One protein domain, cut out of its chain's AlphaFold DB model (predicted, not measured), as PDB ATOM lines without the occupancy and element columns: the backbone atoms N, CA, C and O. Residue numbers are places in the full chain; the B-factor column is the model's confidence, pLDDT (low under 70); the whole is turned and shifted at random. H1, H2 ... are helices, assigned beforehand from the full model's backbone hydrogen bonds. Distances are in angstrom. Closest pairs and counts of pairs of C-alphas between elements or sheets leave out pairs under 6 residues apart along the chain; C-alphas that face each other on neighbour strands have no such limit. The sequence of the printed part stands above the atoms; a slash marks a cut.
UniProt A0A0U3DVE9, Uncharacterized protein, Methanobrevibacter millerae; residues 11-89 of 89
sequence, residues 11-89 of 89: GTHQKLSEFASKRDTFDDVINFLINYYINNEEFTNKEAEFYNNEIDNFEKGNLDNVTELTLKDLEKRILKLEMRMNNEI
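AT A GLANCE: This is residues 11 to 89 of the 89 residues of an uncharacterized protein of Methanobrevibacter millerae (UniProt A0A0U3DVE9). Four helices are strung out in an open zigzag without a common core. H1 and the first residues of H2 make a corner at one end, H3 follows beyond it, and H4 sticks out at the far end. The printed part has 79 residues, with four named helices in the order H1, H2, H3, H4 and no named strand, and is all helix. It is extended, with a radius of gyration of the C-alphas of 21.6 A and spans of 60 by 39 by 23 A.

IN THESE COORDINATES: H1, residues 11 to 19, begins at C-alpha 11 (38.601, -47.971, 27.522) and is 12.5 A long from first to last C-alpha. H2, residues 26 to 40, measures 20.4 A; H3, residues 45 to 59, 21.0 A; H4, residues 71 to 87, 24.6 A, ending at C-alpha 87 (34.523, -29.545, 80.034).

HOW THE PARTS SIT: H1 and H2 touch, about perpendicular at 87 degrees; the closest C-alphas, of Leu 16 and Phe 26, are 7.5 A apart. H2 touches H1 with residues 26 to 29 alone. H3 and H4 touch no helix. In H1, H2, H3 and H4 every O i to N i+4 pair is within hydrogen-bond range.

THE WHOLE: The C-alphas farthest apart, of Arg 23 and Asn 87, are 60.8 A apart. The printed part has no cut. The link from H3 to H4 is long, 11 residues. Residues 67 to 89 stand free. pLDDT is under 70 at residues 41 to 42, 65 to 66 and 88 to 89.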
ATOM      1  N   GLY A  11      38.394 -49.160  26.690       90.50
ATOM      2  CA  GLY A  11      38.601 -47.971  27.522       90.50
ATOM      3  C   GLY A  11      39.672 -48.170  28.599       90.50
ATOM      4  O   GLY A  11      40.445 -47.258  28.886       90.50
ATOM      5  N   THR A  12      39.775 -49.375  29.171       84.88
ATOM      6  CA  THR A  12      40.860 -49.723  30.106       84.88
ATOM      7  C   THR A  12      42.208 -49.759  29.385       84.88
ATOM      8  O   THR A  12      43.192 -49.238  29.904       84.88
ATOM      9  N   HIS A  13      42.258 -50.333  28.181       85.94
ATOM     10  CA  HIS A  13      43.475 -50.389  27.371       85.94
ATOM     11  C   HIS A  13      43.992 -48.991  27.004       85.94
ATOM     12  O   HIS A  13      45.189 -48.724  27.119       85.94
ATOM     13  N   GLN A  14      43.093 -48.083  26.624       88.00
ATOM     14  CA  GLN A  14      43.451 -46.709  26.283       88.00
ATOM     15  C   GLN A  14      44.040 -45.964  27.488       88.00
ATOM     16  O   GLN A  14      45.129 -45.406  27.385       88.00
ATOM     17  N   LYS A  15      43.393 -46.052  28.656       87.25
ATOM     18  CA  LYS A  15      43.899 -45.440  29.896       87.25
ATOM     19  C   LYS A  15      45.267 -45.982  30.308       87.25
ATOM     20  O   LYS A  15      46.135 -45.213  30.702       87.25
ATOM     21  N   LEU A  16      45.485 -47.296  30.192       85.12
ATOM     22  CA  LEU A  16      46.796 -47.897  30.465       85.12
ATOM     23  C   LEU A  16      47.864 -47.398  29.486       85.12
ATOM     24  O   LEU A  16      49.000 -47.174  29.889       85.12
ATOM     25  N   SER A  17      47.495 -47.190  28.222       83.94
ATOM     26  CA  SER A  17      48.405 -46.675  27.192       83.94
ATOM     27  C   SER A  17      48.792 -45.212  27.425       83.94
ATOM     28  O   SER A  17      49.920 -44.828  27.138       83.94
ATOM     29  N   GLU A  18      47.872 -44.401  27.949       85.81
ATOM     30  CA  GLU A  18      48.134 -43.010  28.347       85.81
ATOM     31  C   GLU A  18      49.013 -42.923  29.601       85.81
ATOM     32  O   GLU A  18      49.807 -41.995  29.743       85.81
ATOM     33  N   PHE A  19      48.872 -43.895  30.504       78.81
ATOM     34  CA  PHE A  19      49.621 -43.972  31.755       78.81
ATOM     35  C   PHE A  19      51.049 -44.517  31.570       78.81
ATOM     36  O   PHE A  19      51.952 -44.150  32.322       78.81
ATOM     37  N   ALA A  20      51.270 -45.386  30.579       78.12
ATOM     38  CA  ALA A  20      52.567 -45.995  30.299       78.12
ATOM     39  C   ALA A  20      53.567 -44.988  29.706       78.12
ATOM     40  O   ALA A  20      53.253 -44.252  28.766       78.12
ATOM     41  N   SER A  21      54.821 -44.993  30.173       72.75
ATOM     42  CA  SER A  21      55.881 -44.300  29.437       72.75
ATOM     43  C   SER A  21      56.237 -45.083  28.165       72.75
ATOM     44  O   SER A  21      56.044 -46.293  28.085       72.75
ATOM     45  N   LYS A  22      56.845 -44.426  27.163       72.00
ATOM     46  CA  LYS A  22      57.289 -45.093  25.914       72.00
ATOM     47  C   LYS A  22      58.275 -46.255  26.128       72.00
ATOM     48  O   LYS A  22      58.610 -46.935  25.161       72.00
ATOM     49  N   ARG A  23      58.816 -46.411  27.339       73.75
ATOM     50  CA  ARG A  23      59.798 -47.439  27.697       73.75
ATOM     51  C   ARG A  23      59.199 -48.582  28.514       73.75
ATOM     52  O   ARG A  23      59.869 -49.602  28.632       73.75
ATOM     53  N   ASP A  24      57.986 -48.421  29.033       79.38
ATOM     54  CA  ASP A  24      57.359 -49.407  29.908       79.38
ATOM     55  C   ASP A  24      56.512 -50.378  29.091       79.38
ATOM     56  O   ASP A  24      55.809 -49.992  28.151       79.38
ATOM     57  N   THR A  25      56.560 -51.658  29.450       85.62
ATOM     58  CA  THR A  25      55.614 -52.641  28.924       85.62
ATOM     59  C   THR A  25      54.302 -52.588  29.708       85.62
ATOM     60  O   THR A  25      54.249 -52.102  30.839       85.62
ATOM     61  N   PHE A  26      53.220 -53.130  29.140       82.31
ATOM     62  CA  PHE A  26      51.960 -53.268  29.882       82.31
ATOM     63  C   PHE A  26      52.127 -54.092  31.163       82.31
ATOM     64  O   PHE A  26      51.483 -53.779  32.160       82.31
ATOM     65  N   ASP A  27      53.005 -55.098  31.162       83.56
ATOM     66  CA  ASP A  27      53.297 -55.890  32.359       83.56
ATOM     67  C   ASP A  27      53.964 -55.036  33.442       83.56
ATOM     68  O   ASP A  27      53.602 -55.152  34.612       83.56
ATOM     69  N   ASP A  28      54.883 -54.138  33.076       84.56
ATOM     70  CA  ASP A  28      55.531 -53.227  34.029       84.56
ATOM     71  C   ASP A  28      54.506 -52.293  34.677       84.56
ATOM     72  O   ASP A  28      54.475 -52.142  35.900       84.56
ATOM     73  N   VAL A  29      53.610 -51.727  33.864       84.88
ATOM     74  CA  VAL A  29      52.542 -50.834  34.331       84.88
ATOM     75  C   VAL A  29      51.552 -51.575  35.228       84.88
ATOM     76  O   VAL A  29      51.206 -51.084  36.301       84.88
ATOM     77  N   ILE A  30      51.114 -52.772  34.833       84.38
ATOM     78  CA  ILE A  30      50.179 -53.584  35.624       84.38
ATOM     79  C   ILE A  30      50.813 -53.985  36.959       84.38
ATOM     80  O   ILE A  30      50.175 -53.842  38.001       84.38
ATOM     81  N   ASN A  31      52.067 -54.439  36.956       84.00
ATOM     82  CA  ASN A  31      52.767 -54.821  38.181       84.00
ATOM     83  C   ASN A  31      52.999 -53.619  39.104       84.00
ATOM     84  O   ASN A  31      52.847 -53.746  40.319       84.00
ATOM     85  N   PHE A  32      53.327 -52.451  38.544       84.62
ATOM     86  CA  PHE A  32      53.418 -51.213  39.311       84.62
ATOM     87  C   PHE A  32      52.085 -50.877  39.981       84.62
ATOM     88  O   PHE A  32      52.066 -50.641  41.184       84.62
ATOM     89  N   LEU A  33      50.974 -50.915  39.238       83.62
ATOM     90  CA  LEU A  33      49.646 -50.626  39.780       83.62
ATOM     91  C   LEU A  33      49.252 -51.628  40.870       83.62
ATOM     92  O   LEU A  33      48.816 -51.209  41.935       83.62
ATOM     93  N   ILE A  34      49.464 -52.930  40.656       82.00
ATOM     94  CA  ILE A  34      49.193 -53.960  41.671       82.00
ATOM     95  C   ILE A  34      49.985 -53.670  42.949       82.00
ATOM     96  O   ILE A  34      49.410 -53.625  44.031       82.00
ATOM     97  N   ASN A  35      51.291 -53.423  42.835       82.88
ATOM     98  CA  ASN A  35      52.129 -53.126  43.995       82.88
ATOM     99  C   ASN A  35      51.742 -51.805  44.664       82.88
ATOM    100  O   ASN A  35      51.777 -51.703  45.887       82.88
ATOM    101  N   TYR A  36      51.378 -50.792  43.881       82.25
ATOM    102  CA  TYR A  36      50.922 -49.515  44.404       82.25
ATOM    103  C   TYR A  36      49.643 -49.701  45.219       82.25
ATOM    104  O   TYR A  36      49.625 -49.298  46.376       82.25
ATOM    105  N   TYR A  37      48.631 -50.381  44.679       74.25
ATOM    106  CA  TYR A  37      47.366 -50.611  45.376       74.25
ATOM    107  C   TYR A  37      47.492 -51.570  46.561       74.25
ATOM    108  O   TYR A  37      46.846 -51.338  47.568       74.25
ATOM    109  N   ILE A  38      48.379 -52.568  46.522       75.12
ATOM    110  CA  ILE A  38      48.669 -53.400  47.705       75.12
ATOM    111  C   ILE A  38      49.216 -52.554  48.865       75.12
ATOM    112  O   ILE A  38      48.913 -52.819  50.023       75.12
ATOM    113  N   ASN A  39      50.048 -51.554  48.564       73.69
ATOM    114  CA  ASN A  39      50.737 -50.759  49.583       73.69
ATOM    115  C   ASN A  39      50.033 -49.436  49.924       73.69
ATOM    116  O   ASN A  39      50.391 -48.804  50.914       73.69
ATOM    117  N   ASN A  40      49.076 -49.002  49.101       71.31
ATOM    118  CA  ASN A  40      48.374 -47.721  49.217       71.31
ATOM    119  C   ASN A  40      46.850 -47.896  49.116       71.31
ATOM    120  O   ASN A  40      46.150 -46.944  48.777       71.31
ATOM    121  N   GLU A  41      46.324 -49.100  49.362       66.19
ATOM    122  CA  GLU A  41      44.883 -49.288  49.533       66.19
ATOM    123  C   GLU A  41      44.439 -48.450  50.738       66.19
ATOM    124  O   GLU A  41      44.731 -48.784  51.884       66.19
ATOM    125  N   GLU A  42      43.765 -47.325  50.473       65.69
ATOM    126  CA  GLU A  42      43.197 -46.461  51.522       65.69
ATOM    127  C   GLU A  42      42.076 -47.169  52.295       65.69
ATOM    128  O   GLU A  42      41.743 -46.773  53.410       65.69
ATOM    129  N   PHE A  43      41.526 -48.237  51.714       70.94
ATOM    130  CA  PHE A  43      40.446 -49.031  52.271       70.94
ATOM    131  C   PHE A  43      40.794 -50.508  52.202       70.94
ATOM    132  O   PHE A  43      41.211 -51.019  51.165       70.94
ATOM    133  N   THR A  44      40.546 -51.223  53.292       80.69
ATOM    134  CA  THR A  44      40.489 -52.682  53.253       80.69
ATOM    135  C   THR A  44      39.380 -53.139  52.301       80.69
ATOM    136  O   THR A  44      38.377 -52.446  52.128       80.69
ATOM    137  N   ASN A  45      39.483 -54.356  51.756       81.00
ATOM    138  CA  ASN A  45      38.420 -54.958  50.931       81.00
ATOM    139  C   ASN A  45      37.015 -54.827  51.553       81.00
ATOM    140  O   ASN A  45      36.039 -54.586  50.849       81.00
ATOM    141  N   LYS A  46      36.920 -54.956  52.881       80.62
ATOM    142  CA  LYS A  46      35.660 -54.835  53.623       80.62
ATOM    143  C   LYS A  46      35.133 -53.398  53.646       80.62
ATOM    144  O   LYS A  46      33.929 -53.191  53.550       80.62
ATOM    145  N   GLU A  47      36.015 -52.418  53.801       80.44
ATOM    146  CA  GLU A  47      35.649 -50.999  53.761       80.44
ATOM    147  C   GLU A  47      35.244 -50.587  52.349       80.44
ATOM    148  O   GLU A  47      34.213 -49.944  52.180       80.44
ATOM    149  N   ALA A  48      35.982 -51.033  51.331       82.69
ATOM    150  CA  ALA A  48      35.633 -50.787  49.939       82.69
ATOM    151  C   ALA A  48      34.246 -51.364  49.596       82.69
ATOM    152  O   ALA A  48      33.419 -50.680  48.999       82.69
ATOM    153  N   GLU A  49      33.959 -52.601  50.015       87.44
ATOM    154  CA  GLU A  49      32.643 -53.226  49.835       87.44
ATOM    155  C   GLU A  49      31.534 -52.472  50.584       87.44
ATOM    156  O   GLU A  49      30.464 -52.239  50.023       87.44
ATOM    157  N   PHE A  50      31.794 -52.042  51.822       86.75
ATOM    158  CA  PHE A  50      30.855 -51.229  52.592       86.75
ATOM    159  C   PHE A  50      30.521 -49.916  51.871       86.75
ATOM    160  O   PHE A  50      29.349 -49.641  51.627       86.75
ATOM    161  N   TYR A  51      31.528 -49.137  51.468       81.44
ATOM    162  CA  TYR A  51      31.300 -47.857  50.795       81.44
ATOM    163  C   TYR A  51      30.622 -48.018  49.434       81.44
ATOM    164  O   TYR A  51      29.724 -47.242  49.116       81.44
ATOM    165  N   ASN A  52      30.988 -49.039  48.655       85.75
ATOM    166  CA  ASN A  52      30.326 -49.324  47.381       85.75
ATOM    167  C   ASN A  52      28.837 -49.654  47.573       85.75
ATOM    168  O   ASN A  52      28.008 -49.177  46.802       85.75
ATOM    169  N   ASN A  53      28.488 -50.418  48.614       87.06
ATOM    170  CA  ASN A  53      27.093 -50.711  48.945       87.06
ATOM    171  C   ASN A  53      26.326 -49.459  49.392       87.06
ATOM    172  O   ASN A  53      25.184 -49.269  48.980       87.06
ATOM    173  N   GLU A  54      26.938 -48.590  50.200       83.06
ATOM    174  CA  GLU A  54      26.307 -47.330  50.608       83.06
ATOM    175  C   GLU A  54      26.060 -46.415  49.399       83.06
ATOM    176  O   GLU A  54      24.955 -45.900  49.247       83.06
ATOM    177  N   ILE A  55      27.037 -46.265  48.497       84.06
ATOM    178  CA  ILE A  55      26.887 -45.477  47.259       84.06
ATOM    179  C   ILE A  55      25.729 -46.012  46.409       84.06
ATOM    180  O   ILE A  55      24.867 -45.236  46.004       84.06
ATOM    181  N   ASP A  56      25.666 -47.325  46.185       87.62
ATOM    182  CA  ASP A  56      24.598 -47.954  45.400       87.62
ATOM    183  C   ASP A  56      23.215 -47.770  46.062       87.62
ATOM    184  O   ASP A  56      22.221 -47.500  45.385       87.62
ATOM    185  N   ASN A  57      23.137 -47.823  47.399       85.00
ATOM    186  CA  ASN A  57      21.918 -47.489  48.144       85.00
ATOM    187  C   ASN A  57      21.496 -46.024  47.925       85.00
ATOM    188  O   ASN A  57      20.328 -45.765  47.622       85.00
ATOM    189  N   PHE A  58      22.439 -45.079  48.013       80.62
ATOM    190  CA  PHE A  58      22.190 -43.659  47.753       80.62
ATOM    191  C   PHE A  58      21.726 -43.400  46.315       80.62
ATOM    192  O   PHE A  58      20.743 -42.686  46.111       80.62
ATOM    193  N   GLU A  59      22.385 -43.989  45.313       81.06
ATOM    194  CA  GLU A  59      22.031 -43.833  43.894       81.06
ATOM    195  C   GLU A  59      20.641 -44.394  43.573       81.06
ATOM    196  O   GLU A  59      19.913 -43.844  42.743       81.06
ATOM    197  N   LYS A  60      20.227 -45.451  44.279       89.44
ATOM    198  CA  LYS A  60      18.873 -46.018  44.199       89.44
ATOM    199  C   LYS A  60      17.820 -45.202  44.953       89.44
ATOM    200  O   LYS A  60      16.650 -45.584  44.960       89.44
ATOM    201  N   GLY A  61      18.208 -44.085  45.571       81.38
ATOM    202  CA  GLY A  61      17.319 -43.220  46.342       81.38
ATOM    203  C   GLY A  61      16.896 -43.821  47.682       81.38
ATOM    204  O   GLY A  61      15.914 -43.361  48.265       81.38
ATOM    205  N   ASN A  62      17.607 -44.844  48.170       80.12
ATOM    206  CA  ASN A  62      17.375 -45.386  49.497       80.12
ATOM    207  C   ASN A  62      18.041 -44.477  50.535       80.12
ATOM    208  O   ASN A  62      19.259 -44.470  50.692       80.12
ATOM    209  N   LEU A  63      17.213 -43.698  51.228       77.06
ATOM    210  CA  LEU A  63      17.630 -42.768  52.275       77.06
ATOM    211  C   LEU A  63      17.368 -43.325  53.683       77.06
ATOM    212  O   LEU A  63      17.381 -42.568  54.654       77.06
ATOM    213  N   ASP A  64      17.121 -44.631  53.818       70.75
ATOM    214  CA  ASP A  64      16.974 -45.262  55.127       70.75
ATOM    215  C   ASP A  64      18.265 -45.063  55.939       70.75
ATOM    216  O   ASP A  64      19.360 -45.402  55.501       70.75
ATOM    217  N   ASN A  65      18.136 -44.492  57.141       63.97
ATOM    218  CA  ASN A  65      19.236 -44.035  58.011       63.97
ATOM    219  C   ASN A  65      20.022 -42.802  57.533       63.97
ATOM    220  O   ASN A  65      20.994 -42.408  58.181       63.97
ATOM    221  N   VAL A  66      19.573 -42.123  56.479       68.38
ATOM    222  CA  VAL A  66      20.123 -40.832  56.061       68.38
ATOM    223  C   VAL A  66      19.304 -39.722  56.712       68.38
ATOM    224  O   VAL A  66      18.081 -39.681  56.622       68.38
ATOM    225  N   THR A  67      19.972 -38.803  57.407       74.88
ATOM    226  CA  THR A  67      19.328 -37.601  57.951       74.88
ATOM    227  C   THR A  67      19.800 -36.395  57.163       74.88
ATOM    228  O   THR A  67      21.004 -36.165  57.054       74.88
ATOM    229  N   GLU A  68      18.862 -35.608  56.646       78.31
ATOM    230  CA  GLU A  68      19.183 -34.317  56.047       78.31
ATOM    231  C   GLU A  68      19.766 -33.387  57.122       78.31
ATOM    232  O   GLU A  68      19.193 -33.215  58.201       78.31
ATOM    233  N   LEU A  69      20.935 -32.814  56.843       84.00
ATOM    234  CA  LEU A  69      21.609 -31.877  57.732       84.00
ATOM    235  C   LEU A  69      21.849 -30.573  56.990       84.00
ATOM    236  O   LEU A  69      22.423 -30.556  55.902       84.00
ATOM    237  N   THR A  70      21.465 -29.469  57.617       88.94
ATOM    238  CA  THR A  70      21.854 -28.142  57.148       88.94
ATOM    239  C   THR A  70      23.240 -27.778  57.675       88.94
ATOM    240  O   THR A  70      23.713 -28.324  58.677       88.94
ATOM    241  N   LEU A  71      23.886 -26.786  57.056       87.50
ATOM    242  CA  LEU A  71      25.138 -26.214  57.575       87.50
ATOM    243  C   LEU A  71      25.011 -25.784  59.048       87.50
ATOM    244  O   LEU A  71      25.898 -26.046  59.854       87.50
ATOM    245  N   LYS A  72      23.859 -25.222  59.423       90.31
ATOM    246  CA  LYS A  72      23.559 -24.803  60.796       90.31
ATOM    247  C   LYS A  72      23.497 -25.981  61.779       90.31
ATOM    248  O   LYS A  72      23.867 -25.838  62.946       90.31
ATOM    249  N   ASP A  73      23.040 -27.150  61.328       89.06
ATOM    250  CA  ASP A  73      23.023 -28.366  62.148       89.06
ATOM    251  C   ASP A  73      24.438 -28.892  62.399       89.06
ATOM    252  O   ASP A  73      24.742 -29.339  63.509       89.06
ATOM    253  N   LEU A  74      25.313 -28.789  61.394       88.88
ATOM    254  CA  LEU A  74      26.729 -29.135  61.514       88.88
ATOM    255  C   LEU A  74      27.456 -28.184  62.472       88.88
ATOM    256  O   LEU A  74      28.092 -28.658  63.413       88.88
ATOM    257  N   GLU A  75      27.282 -26.870  62.326       90.88
ATOM    258  CA  GLU A  75      27.853 -25.858  63.233       90.88
ATOM    259  C   GLU A  75      27.453 -26.112  64.694       90.88
ATOM    260  O   GLU A  75      28.287 -26.117  65.600       90.88
ATOM    261  N   LYS A  76      26.172 -26.412  64.939       90.44
ATOM    262  CA  LYS A  76      25.668 -26.725  66.283       90.44
ATOM    263  C   LYS A  76      26.264 -28.016  66.852       90.44
ATOM    264  O   LYS A  76      26.427 -28.123  68.069       90.44
ATOM    265  N   ARG A  77      26.542 -29.019  66.011       89.62
ATOM    266  CA  ARG A  77      27.190 -30.274  66.430       89.62
ATOM    267  C   ARG A  77      28.664 -30.053  66.765       89.62
ATOM    268  O   ARG A  77      29.099 -30.556  67.796       89.62
ATOM    269  N   ILE A  78      29.379 -29.265  65.962       90.50
ATOM    270  CA  ILE A  78      30.781 -28.897  66.202       90.50
ATOM    271  C   ILE A  78      30.911 -28.157  67.538       90.50
ATOM    272  O   ILE A  78      31.628 -28.626  68.416       90.50
ATOM    273  N   LEU A  79      30.104 -27.113  67.764       90.44
ATOM    274  CA  LEU A  79      30.105 -26.359  69.027       90.44
ATOM    275  C   LEU A  79      29.857 -27.249  70.256       90.44
ATOM    276  O   LEU A  79      30.473 -27.073  71.305       90.44
ATOM    277  N   LYS A  80      28.956 -28.235  70.145       89.50
ATOM    278  CA  LYS A  80      28.701 -29.197  71.230       89.50
ATOM    279  C   LYS A  80      29.900 -30.100  71.511       89.50
ATOM    280  O   LYS A  80      30.111 -30.453  72.668       89.50
ATOM    281  N   LEU A  81      30.629 -30.516  70.478       89.75
ATOM    282  CA  LEU A  81      31.827 -31.340  70.627       89.75
ATOM    283  C   LEU A  81      32.956 -30.535  71.277       89.75
ATOM    284  O   LEU A  81      33.531 -31.000  72.255       89.75
ATOM    285  N   GLU A  82      33.181 -29.302  70.824       88.94
ATOM    286  CA  GLU A  82      34.166 -28.384  71.411       88.94
ATOM    287  C   GLU A  82      33.862 -28.093  72.887       88.94
ATOM    288  O   GLU A  82      34.747 -28.161  73.738       88.94
ATOM    289  N   MET A  83      32.592 -27.846  73.228       86.56
ATOM    290  CA  MET A  83      32.170 -27.662  74.620       86.56
ATOM    291  C   MET A  83      32.399 -28.906  75.485       86.56
ATOM    292  O   MET A  83      32.756 -28.766  76.650       86.56
ATOM    293  N   ARG A  84      32.182 -30.117  74.956       84.38
ATOM    294  CA  ARG A  84      32.457 -31.362  75.696       84.38
ATOM    295  C   ARG A  84      33.947 -31.538  75.946       84.38
ATOM    296  O   ARG A  84      34.326 -31.774  77.083       84.38
ATOM    297  N   MET A  85      34.770 -31.333  74.921       79.06
ATOM    298  CA  MET A  85      36.226 -31.415  75.045       79.06
ATOM    299  C   MET A  85      36.780 -30.413  76.066       79.06
ATOM    300  O   MET A  85      37.680 -30.752  76.823       79.06
ATOM    301  N   ASN A  86      36.213 -29.206  76.130       77.06
ATOM    302  CA  ASN A  86      36.637 -28.176  77.083       77.06
ATOM    303  C   ASN A  86      36.125 -28.399  78.519       77.06
ATOM    304  O   ASN A  86      36.672 -27.805  79.442       77.06
ATOM    305  N   ASN A  87      35.087 -29.218  78.716       70.62
ATOM    306  CA  ASN A  87      34.523 -29.545  80.034       70.62
ATOM    307  C   ASN A  87      35.073 -30.858  80.624       70.62
ATOM    308  O   ASN A  87      34.740 -31.198  81.757       70.62
ATOM    309  N   GLU A  88      35.867 -31.612  79.860       58.00
ATOM    310  CA  GLU A  88      36.545 -32.843  80.296       58.00
ATOM    311  C   GLU A  88      38.014 -32.593  80.724       58.00
ATOM    312  O   GLU A  88      38.771 -33.549  80.897       58.00
ATOM    313  N   ILE A  89      38.404 -31.321  80.927       50.03
ATOM    314  CA  ILE A  89      39.710 -30.874  81.463       50.03
ATOM    315  C   ILE A  89      39.543 -30.306  82.875       50.03
ATOM    316  O   ILE A  89      38.626 -29.478  83.074       50.03
TER     317      ILE A  89